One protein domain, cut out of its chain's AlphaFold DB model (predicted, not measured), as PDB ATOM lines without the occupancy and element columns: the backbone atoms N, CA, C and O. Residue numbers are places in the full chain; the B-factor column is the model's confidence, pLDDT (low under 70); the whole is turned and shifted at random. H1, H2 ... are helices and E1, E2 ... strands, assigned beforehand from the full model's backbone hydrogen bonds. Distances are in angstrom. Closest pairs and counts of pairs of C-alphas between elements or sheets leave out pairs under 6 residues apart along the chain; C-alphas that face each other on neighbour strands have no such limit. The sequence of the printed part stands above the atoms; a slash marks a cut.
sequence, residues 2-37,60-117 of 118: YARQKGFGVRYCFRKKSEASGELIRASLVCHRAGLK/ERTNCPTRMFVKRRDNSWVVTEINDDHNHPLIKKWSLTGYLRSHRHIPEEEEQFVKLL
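What this domain is: This is residues 2 to 37 and 60 to 117 of the 118 residues of the protein "FAR1 domain-containing protein" of Hordeum vulgare subsp. vulgare (UniProt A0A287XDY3). Two strand hairpins, E1 with E2 and E3 with E4, lie side by side as one twisted four-stranded sheet, and three short helices gather beyond the end of it where E1 and E3 begin and E2 and E4 end. H1 and H2 pack together there, H3 lies off to one side, and neither face of the sheet is covered by a named helix. The printed part has 94 residues with three named helices and four named strands, along the chain H1 E1 E2 E3 E4 H2 H3. The sheet's order is E1 E2 E3 E4, antiparallel throughout, and the class is mixed, helices and strands. The whole is only just compact, close to loose, with a radius of gyration of the C-alphas of 14.5 A and spans of 43 by 34 by 20 A.

How they stand to each other: E1, residues 10 to 17, is an edge strand and forms a hairpin with the inner strand E2, residues 24 to 31; their directions stand at 161 degrees, with N 13 and O 28 at 2.8 A. E2 is antiparallel to the inner strand E3, residues 67 to 73, at 166 degrees, with N 68 and O 29 at 2.8 A. E3 forms a hairpin with the edge strand E4, residues 76 to 83, at 158 degrees, with N 69 and O 81 at 2.8 A. E1 bends by 62 degrees at residue 13, and E4 by 51 degrees at residue 80. H1, residues 2 to 6, is not on the sheet, but only just, with 4 pairs of C-alphas within 10 A. H1 touches H2, residues 94 to 97; their closest C-alphas, of Arg 4 and Thr 97, are 5.9 A apart. H1 and H3, residues 108 to 115, are close but not clearly touching; their closest C-alphas, of Gln 5 and Val 114, are 7.3 A apart. H2 and H3 are apart, and neither is on the sheet. In H1 and H3 every O i to N i+4 pair is within hydrogen-bond range; H2 is too short for such a pair.

Where its parts are: From first to last C-alpha E1 measures 19.2 A, E2 19.7 A, E3 19.5 A and E4 20.8 A. E1 begins at C-alpha 10 (25.735, 26.939, 193.702), and E4 ends at C-alpha 83 (28.001, 23.374, 206.031). H1 measures 6.2 A, H2 5.2 A and H3 10.7 A; H3 ends at C-alpha 115 (12.080, 14.375, 190.887).

The domain as a whole: The two C-alphas farthest apart, of Ala 20 and Lys 93, are 43.5 A apart. Residues 38 to 59 are not printed, in the link from E2 to E3, and C-alphas 37 and 60 are 7.6 A apart across this cut. Of the links that are printed whole, none is long; H1 to E1 and E3 to E4 are tight. The mean pLDDT of the printed part is 87.5, with residues 37, 114 to 115 and 117 under 70.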
ATOM      1  N   TYR A   2      21.213  18.025 194.805       84.25
ATOM      2  CA  TYR A   2      20.921  18.498 196.177       84.25
ATOM      3  C   TYR A   2      20.534  19.984 196.297       84.25
ATOM      4  O   TYR A   2      19.457  20.322 196.778       84.25
ATOM      5  N   ALA A   3      21.379  20.888 195.793       87.75
ATOM      6  CA  ALA A   3      21.130  22.329 195.880       87.75
ATOM      7  C   ALA A   3      19.837  22.770 195.173       87.75
ATOM      8  O   ALA A   3      19.158  23.689 195.622       87.75
ATOM      9  N   ARG A   4      19.465  22.079 194.087       86.75
ATOM     10  CA  ARG A   4      18.210  22.318 193.371       86.75
ATOM     11  C   ARG A   4      17.015  21.906 194.226       86.75
ATOM     12  O   ARG A   4      16.098  22.704 194.352       86.75
ATOM     13  N   GLN A   5      17.078  20.740 194.871       84.69
ATOM     14  CA  GLN A   5      16.023  20.236 195.766       84.69
ATOM     15  C   GLN A   5      15.837  21.138 196.981       84.69
ATOM     16  O   GLN A   5      14.727  21.537 197.308       84.69
ATOM     17  N   LYS A   6      16.944  21.566 197.585       88.44
ATOM     18  CA  LYS A   6      16.941  22.510 198.707       88.44
ATOM     19  C   LYS A   6      16.613  23.949 198.301       88.44
ATOM     20  O   LYS A   6      16.341  24.774 199.164       88.44
ATOM     21  N   GLY A   7      16.638  24.278 197.010       91.31
ATOM     22  CA  GLY A   7      16.216  25.582 196.507       91.31
ATOM     23  C   GLY A   7      17.252  26.703 196.609       91.31
ATOM     24  O   GLY A   7      16.878  27.870 196.750       91.31
ATOM     25  N   PHE A   8      18.545  26.391 196.500       91.88
ATOM     26  CA  PHE A   8      19.615  27.386 196.361       91.88
ATOM     27  C   PHE A   8      20.476  27.156 195.121       91.88
ATOM     28  O   PHE A   8      20.602  26.055 194.600       91.88
ATOM     29  N   GLY A   9      21.104  28.230 194.640       91.25
ATOM     30  CA  GLY A   9      22.084  28.142 193.563       91.25
ATOM     31  C   GLY A   9      23.489  27.907 194.106       91.25
ATOM     32  O   GLY A   9      23.829  28.415 195.174       91.25
ATOM     33  N   VAL A  10      24.331  27.210 193.345       91.69
ATOM     34  CA  VAL A  10      25.735  26.939 193.702       91.69
ATOM     35  C   VAL A  10      26.713  27.662 192.783       91.69
ATOM     36  O   VAL A  10      26.411  27.972 191.628       91.69
ATOM     37  N   ARG A  11      27.915  27.933 193.290       91.06
ATOM     38  CA  ARG A  11      29.066  28.391 192.505       91.06
ATOM     39  C   ARG A  11      30.348  27.748 193.017       91.06
ATOM     40  O   ARG A  11      30.465  27.451 194.202       91.06
ATOM     41  N   TYR A  12      31.343  27.623 192.146       91.81
ATOM     42  CA  TYR A  12      32.701  27.338 192.594       91.81
ATOM     43  C   TYR A  12      33.262  28.562 193.326       91.81
ATOM     44  O   TYR A  12      33.267  29.673 192.789       91.81
ATOM     45  N   CYS A  13      33.718  28.367 194.559       90.56
ATOM     46  CA  CYS A  13      34.563  29.333 195.257       90.56
ATOM     47  C   CYS A  13      36.032  29.112 194.899       90.56
ATOM     48  O   CYS A  13      36.767  30.067 194.674       90.56
ATOM     49  N   PHE A  14      36.436  27.846 194.804       88.56
ATOM     50  CA  PHE A  14      37.803  27.443 194.508       88.56
ATOM     51  C   PHE A  14      37.821  26.161 193.673       88.56
ATOM     52  O   PHE A  14      36.968  25.288 193.845       88.56
ATOM     53  N   ARG A  15      38.807  26.046 192.778       94.44
ATOM     54  CA  ARG A  15      39.079  24.864 191.950       94.44
ATOM     55  C   ARG A  15      40.592  24.662 191.885       94.44
ATOM     56  O   ARG A  15      41.290  25.544 191.396       94.44
ATOM     57  N   LYS A  16      41.094  23.503 192.312       94.19
ATOM     58  CA  LYS A  16      42.472  23.057 192.055       94.19
ATOM     59  C   LYS A  16      42.438  21.913 191.063       94.19
ATOM     60  O   LYS A  16      41.782  20.894 191.293       94.19
ATOM     61  N   LYS A  17      43.179  22.096 189.981       94.69
ATOM     62  CA  LYS A  17      43.433  21.064 188.987       94.69
ATOM     63  C   LYS A  17      44.805  20.434 189.212       94.69
ATOM     64  O   LYS A  17      45.676  21.057 189.821       94.69
ATOM     65  N   SER A  18      44.948  19.203 188.745       92.00
ATOM     66  CA  SER A  18      46.221  18.524 188.556       92.00
ATOM     67  C   SER A  18      47.064  19.310 187.572       92.00
ATOM     68  O   SER A  18      46.556  19.718 186.530       92.00
ATOM     69  N   GLU A  19      48.337  19.505 187.886       93.06
ATOM     70  CA  GLU A  19      49.277  20.114 186.943       93.06
ATOM     71  C   GLU A  19      49.655  19.128 185.834       93.06
ATOM     72  O   GLU A  19      49.763  19.530 184.683       93.06
ATOM     73  N   ALA A  20      49.743  17.832 186.151       92.75
ATOM     74  CA  ALA A  20      50.096  16.798 185.181       92.75
ATOM     75  C   ALA A  20      48.943  16.445 184.224       92.75
ATOM     76  O   ALA A  20      49.159  16.314 183.026       92.75
ATOM     77  N   SER A  21      47.719  16.283 184.742       90.81
ATOM     78  CA  SER A  21      46.572  15.803 183.947       90.81
ATOM     79  C   SER A  21      45.538  16.880 183.611       90.81
ATOM     80  O   SER A  21      44.612  16.627 182.847       90.81
ATOM     81  N   GLY A  22      45.618  18.074 184.210       91.31
ATOM     82  CA  GLY A  22      44.599  19.124 184.058       91.31
ATOM     83  C   GLY A  22      43.239  18.804 184.704       91.31
ATOM     84  O   GLY A  22      42.345  19.659 184.731       91.31
ATOM     85  N   GLU A  23      43.069  17.603 185.258       91.31
ATOM     86  CA  GLU A  23      41.831  17.156 185.889       91.31
ATOM     87  C   GLU A  23      41.580  17.864 187.221       91.31
ATOM     88  O   GLU A  23      42.505  18.232 187.942       91.31
ATOM     89  N   LEU A  24      40.314  18.040 187.597       91.88
ATOM     90  CA  LEU A  24      39.963  18.626 188.889       91.88
ATOM     91  C   LEU A  24      40.327  17.647 190.024       91.88
ATOM     92  O   LEU A  24      39.876  16.506 190.023       91.88
ATOM     93  N   ILE A  25      41.115  18.105 191.003       94.75
ATOM     94  CA  ILE A  25      41.507  17.307 192.183       94.75
ATOM     95  C   ILE A  25      40.776  17.792 193.433       94.75
ATOM     96  O   ILE A  25      40.411  16.994 194.295       94.75
ATOM     97  N   ARG A  26      40.590  19.109 193.577       94.56
ATOM     98  CA  ARG A  26      39.908  19.703 194.736       94.56
ATOM     99  C   ARG A  26      39.002  20.830 194.290       94.56
ATOM    100  O   ARG A  26      39.358  21.593 193.390       94.56
ATOM    101  N   ALA A  27      37.866  20.977 194.950       95.69
ATOM    102  CA  ALA A  27      36.997  22.116 194.733       95.69
ATOM    103  C   ALA A  27      36.244  22.491 196.005       95.69
ATOM    104  O   ALA A  27      35.969  21.653 196.858       95.69
ATOM    105  N   SER A  28      35.891  23.770 196.096       94.50
ATOM    106  CA  SER A  28      34.930  24.266 197.071       94.50
ATOM    107  C   SER A  28      33.718  24.807 196.326       94.50
ATOM    108  O   SER A  28      33.844  25.703 195.481       94.50
ATOM    109  N   LEU A  29      32.557  24.240 196.632       93.62
ATOM    110  CA  LEU A  29      31.247  24.683 196.180       93.62
ATOM    111  C   LEU A  29      30.613  25.507 197.299       93.62
ATOM    112  O   LEU A  29      30.652  25.115 198.458       93.62
ATOM    113  N   VAL A  30      30.036  26.653 196.960       94.50
ATOM    114  CA  VAL A  30      29.372  27.543 197.923       94.50
ATOM    115  C   VAL A  30      28.027  27.997 197.382       94.50
ATOM    116  O   VAL A  30      27.798  27.960 196.166       94.50
ATOM    117  N   CYS A  31      27.151  28.480 198.263       94.12
ATOM    118  CA  CYS A  31      25.921  29.139 197.831       94.12
ATOM    119  C   CYS A  31      26.239  30.331 196.903       94.12
ATOM    120  O   CYS A  31      27.232  31.047 197.061       94.12
ATOM    121  N   HIS A  32      25.375  30.598 195.926       90.81
ATOM    122  CA  HIS A  32      25.513  31.735 195.018       90.81
ATOM    123  C   HIS A  32      25.566  33.080 195.769       90.81
ATOM    124  O   HIS A  32      26.258  34.000 195.329       90.81
ATOM    125  N   ARG A  33      24.898  33.166 196.931       91.06
ATOM    126  CA  ARG A  33      24.900  34.333 197.830       91.06
ATOM    127  C   ARG A  33      26.069  34.345 198.830       91.06
ATOM    128  O   ARG A  33      26.133  35.243 199.661       91.06
ATOM    129  N   ALA A  34      26.997  33.388 198.769       90.69
ATOM    130  CA  ALA A  34      28.161  33.341 199.656       90.69
ATOM    131  C   ALA A  34      29.199  34.430 199.339       90.69
ATOM    132  O   ALA A  34      29.406  34.779 198.167       90.69
ATOM    133  N   GLY A  35      29.921  34.876 200.372       85.00
ATOM    134  CA  GLY A  35      30.951  35.920 200.320       85.00
ATOM    135  C   GLY A  35      30.398  37.346 200.268       85.00
ATOM    136  O   GLY A  35      29.190  37.563 200.307       85.00
ATOM    137  N   LEU A  36      31.293  38.326 200.150       77.56
ATOM    138  CA  LEU A  36      30.942  39.737 199.982       77.56
ATOM    139  C   LEU A  36      31.036  40.145 198.504       77.56
ATOM    140  O   LEU A  36      31.758  39.533 197.708       77.56
ATOM    141  N   LYS A  37      30.282  41.172 198.094       68.12
ATOM    142  CA  LYS A  37      30.535  41.827 196.804       68.12
ATOM    143  C   LYS A  37      31.880  42.549 196.917       68.12
ATOM    144  O   LYS A  37      32.037  43.432 197.749       68.12
ATOM    145  N   GLU A  60      22.362  39.701 195.132       78.31
ATOM    146  CA  GLU A  60      23.127  40.162 196.280       78.31
ATOM    147  C   GLU A  60      23.765  38.997 197.028       78.31
ATOM    148  O   GLU A  60      23.105  37.997 197.344       78.31
ATOM    149  N   ARG A  61      25.063  39.142 197.313       86.38
ATOM    150  CA  ARG A  61      25.774  38.231 198.201       86.38
ATOM    151  C   ARG A  61      25.508  38.657 199.640       86.38
ATOM    152  O   ARG A  61      25.707  39.819 199.971       86.38
ATOM    153  N   THR A  62      25.057  37.718 200.459       89.00
ATOM    154  CA  THR A  62      24.643  37.921 201.856       89.00
ATOM    155  C   THR A  62      25.674  37.373 202.837       89.00
ATOM    156  O   THR A  62      25.353  37.143 203.997       89.00
ATOM    157  N   ASN A  63      26.897  37.084 202.377       90.69
ATOM    158  CA  ASN A  63      27.896  36.350 203.151       90.69
ATOM    159  C   ASN A  63      27.382  34.991 203.673       90.69
ATOM    160  O   ASN A  63      27.680  34.584 204.790       90.69
ATOM    161  N   CYS A  64      26.568  34.307 202.864       93.69
ATOM    162  CA  CYS A  64      26.003  33.003 203.207       93.69
ATOM    163  C   CYS A  64      27.113  31.974 203.537       93.69
ATOM    164  O   CYS A  64      28.041  31.853 202.726       93.69
ATOM    165  N   PRO A  65      27.045  31.255 204.681       94.31
ATOM    166  CA  PRO A  65      28.128  30.377 205.143       94.31
ATOM    167  C   PRO A  65      28.136  28.996 204.475       94.31
ATOM    168  O   PRO A  65      29.145  28.292 204.567       94.31
ATOM    169  N   THR A  66      27.057  28.632 203.773       95.81
ATOM    170  CA  THR A  66      26.900  27.335 203.107       95.81
ATOM    171  C   THR A  66      28.079  27.029 202.192       95.81
ATOM    172  O   THR A  66      28.340  27.747 201.211       95.81
ATOM    173  N   ARG A  67      28.766  25.925 202.481       94.69
ATOM    174  CA  ARG A  67      29.930  25.471 201.726       94.69
ATOM    175  C   ARG A  67      30.041  23.957 201.734       94.69
ATOM    176  O   ARG A  67      29.685  23.295 202.697       94.69
ATOM    177  N   MET A  68      30.616  23.424 200.670       95.31
ATOM    178  CA  MET A  68      30.999  22.029 200.548       95.31
ATOM    179  C   MET A  68      32.411  21.966 199.977       95.31
ATOM    180  O   MET A  68      32.695  22.564 198.935       95.31
ATOM    181  N   PHE A  69      33.299  21.241 200.650       95.50
ATOM    182  CA  PHE A  69      34.639  20.960 200.156       95.50
ATOM    183  C   PHE A  69      34.712  19.522 199.657       95.50
ATOM    184  O   PHE A  69      34.354  18.583 200.368       95.50
ATOM    185  N   VAL A  70      35.202  19.359 198.431       95.62
ATOM    186  CA  VAL A  70      35.356  18.057 197.785       95.62
ATOM    187  C   VAL A  70      36.796  17.838 197.344       95.62
ATOM    188  O   VAL A  70      37.469  18.745 196.837       95.62
ATOM    189  N   LYS A  71      37.274  16.609 197.523       95.31
ATOM    190  CA  LYS A  71      38.610  16.168 197.122       95.31
ATOM    191  C   LYS A  71      38.526  14.801 196.454       95.31
ATOM    192  O   LYS A  71      37.824  13.918 196.934       95.31
ATOM    193  N   ARG A  72      39.296  14.615 195.385       93.62
ATOM    194  CA  ARG A  72      39.469  13.322 194.725       93.62
ATOM    195  C   ARG A  72      40.410  12.424 195.545       93.62
ATOM    196  O   ARG A  72      41.485  12.875 195.954       93.62
ATOM    197  N   ARG A  73      39.995  11.184 195.805       92.19
ATOM    198  CA  ARG A  73      40.772  10.093 196.422       92.19
ATOM    199  C   ARG A  73      40.489   8.811 195.650       92.19
ATOM    200  O   ARG A  73      39.320   8.522 195.432       92.19
ATOM    201  N   ASP A  74      41.524   8.089 195.234       85.94
ATOM    202  CA  ASP A  74      41.411   6.750 194.631       85.94
ATOM    203  C   ASP A  74      40.306   6.670 193.560       85.94
ATOM    204  O   ASP A  74      39.383   5.865 193.616       85.94
ATOM    205  N   ASN A  75      40.362   7.613 192.611       86.06
ATOM    206  CA  ASN A  75      39.379   7.831 191.542       86.06
ATOM    207  C   ASN A  75      37.948   8.238 191.938       86.06
ATOM    208  O   ASN A  75      37.149   8.527 191.052       86.06
ATOM    209  N   SER A  76      37.650   8.391 193.222       91.38
ATOM    210  CA  SER A  76      36.344   8.813 193.730       91.38
ATOM    211  C   SER A  76      36.379  10.239 194.285       91.38
ATOM    212  O   SER A  76      37.421  10.743 194.713       91.38
ATOM    213  N   TRP A  77      35.232  10.921 194.292       93.38
ATOM    214  CA  TRP A  77      35.079  12.223 194.948       93.38
ATOM    215  C   TRP A  77      34.590  12.033 196.377       93.38
ATOM    216  O   TRP A  77      33.572  11.389 196.606       93.38
ATOM    217  N   VAL A  78      35.295  12.631 197.334       94.31
ATOM    218  CA  VAL A  78      34.944  12.583 198.755       94.31
ATOM    219  C   VAL A  78      34.629  13.990 199.240       94.31
ATOM    220  O   VAL A  78      35.410  14.923 199.020       94.31
ATOM    221  N   VAL A  79      33.491  14.138 199.916       94.94
ATOM    222  CA  VAL A  79      33.147  15.352 200.661       94.94
ATOM    223  C   VAL A  79      33.953  15.347 201.955       94.94
ATOM    224  O   VAL A  79      33.820  14.430 202.758       94.94
ATOM    225  N   THR A  80      34.817  16.340 202.154       94.94
ATOM    226  CA  THR A  80      35.624  16.440 203.384       94.94
ATOM    227  C   THR A  80      35.017  17.389 204.404       94.94
ATOM    228  O   THR A  80      35.330  17.293 205.582       94.94
ATOM    229  N   GLU A  81      34.199  18.334 203.951       94.50
ATOM    230  CA  GLU A  81      33.566  19.330 204.806       94.50
ATOM    231  C   GLU A  81      32.248  19.775 204.179       94.50
ATOM    232  O   GLU A  81      32.188  20.023 202.970       94.50
ATOM    233  N   ILE A  82      31.206  19.897 205.000       94.19
ATOM    234  CA  ILE A  82      29.903  20.408 204.591       94.19
ATOM    235  C   ILE A  82      29.343  21.332 205.674       94.19
ATOM    236  O   ILE A  82      29.374  21.017 206.858       94.19
ATOM    237  N   ASN A  83      28.843  22.485 205.249       94.44
ATOM    238  CA  ASN A  83      28.001  23.374 206.031       94.44
ATOM    239  C   ASN A  83      26.764  23.664 205.177       94.44
ATOM    240  O   ASN A  83      26.900  24.193 204.069       94.44
ATOM    241  N   ASP A  84      25.593  23.280 205.683       93.31
ATOM    242  CA  ASP A  84      24.300  23.418 205.003       93.31
ATOM    243  C   ASP A  84      23.476  24.607 205.527       93.31
ATOM    244  O   ASP A  84      22.350  24.834 205.096       93.31
ATOM    245  N   ASP A  85      24.026  25.398 206.450       94.50
ATOM    246  CA  ASP A  85      23.296  26.505 207.054       94.50
ATOM    247  C   ASP A  85      23.212  27.680 206.084       94.50
ATOM    248  O   ASP A  85      24.203  28.117 205.489       94.50
ATOM    249  N   HIS A  86      22.009  28.231 205.951       94.38
ATOM    250  CA  HIS A  86      21.727  29.380 205.105       94.38
ATOM    251  C   HIS A  86      21.260  30.562 205.948       94.38
ATOM    252  O   HIS A  86      20.358  30.445 206.770       94.38
ATOM    253  N   ASN A  87      21.815  31.744 205.676       93.56
ATOM    254  CA  ASN A  87      21.397  32.996 206.319       93.56
ATOM    255  C   ASN A  87      20.340  33.776 205.515       93.56
ATOM    256  O   ASN A  87      20.122  34.963 205.737       93.56
ATOM    257  N   HIS A  88      19.726  33.128 204.527       91.31
ATOM    258  CA  HIS A  88      18.739  33.722 203.638       91.31
ATOM    259  C   HIS A  88      17.659  32.691 203.301       91.31
ATOM    260  O   HIS A  88      17.937  31.490 203.322       91.31
ATOM    261  N   PRO A  89      16.447  33.127 202.919       90.56
ATOM    262  CA  PRO A  89      15.406  32.202 202.501       90.56
ATOM    263  C   PRO A  89      15.828  31.413 201.258       90.56
ATOM    264  O   PRO A  89      16.503  31.931 200.357       90.56
ATOM    265  N   LEU A  90      15.402  30.155 201.231       92.38
ATOM    266  CA  LEU A  90      15.541  29.235 200.112       92.38
ATOM    267  C   LEU A  90      14.271  29.236 199.259       92.38
ATOM    268  O   LEU A  90      13.174  29.542 199.740       92.38
ATOM    269  N   ILE A  91      14.407  28.897 197.978       90.38
ATOM    270  CA  ILE A  91      13.261  28.774 197.078       90.38
ATOM    271  C   ILE A  91      12.498  27.495 197.433       90.38
ATOM    272  O   ILE A  91      12.944  26.399 197.124       90.38
ATOM    273  N   LYS A  92      11.317  27.640 198.044       87.50
ATOM    274  CA  LYS A  92      10.476  26.497 198.445       87.50
ATOM    275  C   LYS A  92       9.798  25.790 197.268       87.50
ATOM    276  O   LYS A  92       9.549  24.595 197.320       87.50
ATOM    277  N   LYS A  93       9.446  26.534 196.216       86.56
ATOM    278  CA  LYS A  93       8.767  25.973 195.042       86.56
ATOM    279  C   LYS A  93       9.802  25.366 194.103       86.56
ATOM    280  O   LYS A  93      10.512  26.113 193.433       86.56
ATOM    281  N   TRP A  94       9.831  24.039 194.006       80.25
ATOM    282  CA  TRP A  94      10.724  23.304 193.104       80.25
ATOM    283  C   TRP A  94      10.699  23.845 191.665       80.25
ATOM    284  O   TRP A  94      11.757  24.080 191.080       80.25
ATOM    285  N   SER A  95       9.515  24.155 191.126       82.12
ATOM    286  CA  SER A  95       9.349  24.725 189.778       82.12
ATOM    287  C   SER A  95      10.118  26.032 189.559       82.12
ATOM    288  O   SER A  95      10.538  26.320 188.441       82.12
ATOM    289  N   LEU A  96      10.364  26.808 190.620       83.81
ATOM    290  CA  LEU A  96      11.120  28.057 190.540       83.81
ATOM    291  C   LEU A  96      12.643  27.846 190.614       83.81
ATOM    292  O   LEU A  96      13.410  28.716 190.201       83.81
ATOM    293  N   THR A  97      13.103  26.693 191.106       84.25
ATOM    294  CA  THR A  97      14.538  26.404 191.283       84.25
ATOM    295  C   THR A  97      15.274  26.211 189.956       84.25
ATOM    296  O   THR A  97      16.479  26.463 189.895       84.25
ATOM    297  N   GLY A  98      14.563  25.838 188.885       80.44
ATOM    298  CA  GLY A  98      15.115  25.714 187.530       80.44
ATOM    299  C   GLY A  98      15.547  27.053 186.916       80.44
ATOM    300  O   GLY A  98      16.469  27.096 186.105       80.44
ATOM    301  N   TYR A  99      14.968  28.175 187.359       82.81
ATOM    302  CA  TYR A  99      15.351  29.507 186.868       82.81
ATOM    303  C   TYR A  99      16.677  30.015 187.453       82.81
ATOM    304  O   TYR A  99      17.246  30.995 186.952       82.81
ATOM    305  N   LEU A 100      17.202  29.358 188.496       85.88
ATOM    306  CA  LEU A 100      18.508  29.684 189.057       85.88
ATOM    307  C   LEU A 100      19.591  29.463 188.002       85.88
ATOM    308  O   LEU A 100      19.674  28.417 187.366       85.88
ATOM    309  N   ARG A 101      20.476  30.451 187.830       83.75
ATOM    310  CA  ARG A 101      21.509  30.423 186.780       83.75
ATOM    311  C   ARG A 101      22.396  29.172 186.844       83.75
ATOM    312  O   ARG A 101      22.809  28.686 185.798       83.75
ATOM    313  N   SER A 102      22.666  28.651 188.040       85.25
ATOM    314  CA  SER A 102      23.454  27.427 188.243       85.25
ATOM    315  C   SER A 102      22.762  26.151 187.760       85.25
ATOM    316  O   SER A 102      23.424  25.126 187.676       85.25
ATOM    317  N   HIS A 103      21.459  26.194 187.473       85.69
ATOM    318  CA  HIS A 103      20.643  25.031 187.117       85.69
ATOM    319  C   HIS A 103      20.194  25.017 185.650       85.69
ATOM    320  O   HIS A 103      19.557  24.064 185.227       85.69
ATOM    321  N   ARG A 104      20.546  26.033 184.850       81.12
ATOM    322  CA  ARG A 104      20.070  26.179 183.458       81.12
ATOM    323  C   ARG A 104      20.546  25.101 182.480       81.12
ATOM    324  O   ARG A 104      19.988  25.002 181.398       81.12
ATOM    325  N   HIS A 105      21.598  24.365 182.821       77.00
ATOM    326  CA  HIS A 105      22.222  23.369 181.945       77.00
ATOM    327  C   HIS A 105      22.244  21.982 182.595       77.00
ATOM    328  O   HIS A 105      23.198  21.235 182.407       77.00
ATOM    329  N   ILE A 106      21.240  21.670 183.418       75.44
ATOM    330  CA  ILE A 106      21.080  20.322 183.970       75.44
ATOM    331  C   ILE A 106      20.428  19.454 182.875       75.44
ATOM    332  O   ILE A 106      19.384  19.860 182.365       75.44
ATOM    333  N   PRO A 107      21.032  18.317 182.481       77.31
ATOM    334  CA  PRO A 107      20.437  17.386 181.519       77.31
ATOM    335  C   PRO A 107      19.068  16.884 181.989       77.31
ATOM    336  O   PRO A 107      18.851  16.736 183.188       77.31
ATOM    337  N   GLU A 108      18.161  16.569 181.061       74.56
ATOM    338  CA  GLU A 108      16.802  16.116 181.399       74.56
ATOM    339  C   GLU A 108      16.798  14.851 182.271       74.56
ATOM    340  O   GLU A 108      16.036  14.770 183.230       74.56
ATOM    341  N   GLU A 109      17.704  13.910 182.003       73.62
ATOM    342  CA  GLU A 109      17.891  12.690 182.800       73.62
ATOM    343  C   GLU A 109      18.228  13.011 184.263       73.62
ATOM    344  O   GLU A 109      17.625  12.468 185.191       73.62
ATOM    345  N   GLU A 110      19.146  13.959 184.479       70.38
ATOM    346  CA  GLU A 110      19.456  14.461 185.814       70.38
ATOM    347  C   GLU A 110      18.245  15.191 186.411       70.38
ATOM    348  O   GLU A 110      17.959  15.039 187.591       70.38
ATOM    349  N   GLU A 111      17.464  15.947 185.635       70.69
ATOM    350  CA  GLU A 111      16.246  16.575 186.164       70.69
ATOM    351  C   GLU A 111      15.205  15.554 186.641       70.69
ATOM    352  O   GLU A 111      14.605  15.741 187.703       70.69
ATOM    353  N   GLN A 112      14.980  14.499 185.855       71.62
ATOM    354  CA  GLN A 112      14.034  13.426 186.155       71.62
ATOM    355  C   GLN A 112      14.489  12.628 187.378       71.62
ATOM    356  O   GLN A 112      13.675  12.373 188.263       71.62
ATOM    357  N   PHE A 113      15.788  12.336 187.497       70.00
ATOM    358  CA  PHE A 113      16.331  11.655 188.671       70.00
ATOM    359  C   PHE A 113      16.124  12.459 189.962       70.00
ATOM    360  O   PHE A 113      15.815  11.857 190.984       70.00
ATOM    361  N   VAL A 114      16.210  13.805 189.956       66.06
ATOM    362  CA  VAL A 114      15.906  14.565 191.193       66.06
ATOM    363  C   VAL A 114      14.444  14.426 191.585       66.06
ATOM    364  O   VAL A 114      14.164  14.292 192.768       66.06
ATOM    365  N   LYS A 115      13.523  14.464 190.615       68.12
ATOM    366  CA  LYS A 115      12.080  14.375 190.887       68.12
ATOM    367  C   LYS A 115      11.678  13.039 191.522       68.12
ATOM    368  O   LYS A 115      10.631  12.981 192.147       68.12
ATOM    369  N   LEU A 116      12.473  11.986 191.324       71.88
ATOM    370  CA  LEU A 116      12.235  10.647 191.873       71.88
ATOM    371  C   LEU A 116      12.817  10.448 193.284       71.88
ATOM    372  O   LEU A 116      12.550   9.421 193.898       71.88
ATOM    373  N   LEU A 117      13.638  11.382 193.779       61.94
ATOM    374  CA  LEU A 117      14.241  11.332 195.119       61.94
ATOM    375  C   LEU A 117      13.406  12.066 196.192       61.94
ATOM    376  O   LEU A 117      13.874  12.180 197.327       61.94
TER     377      LEU A 117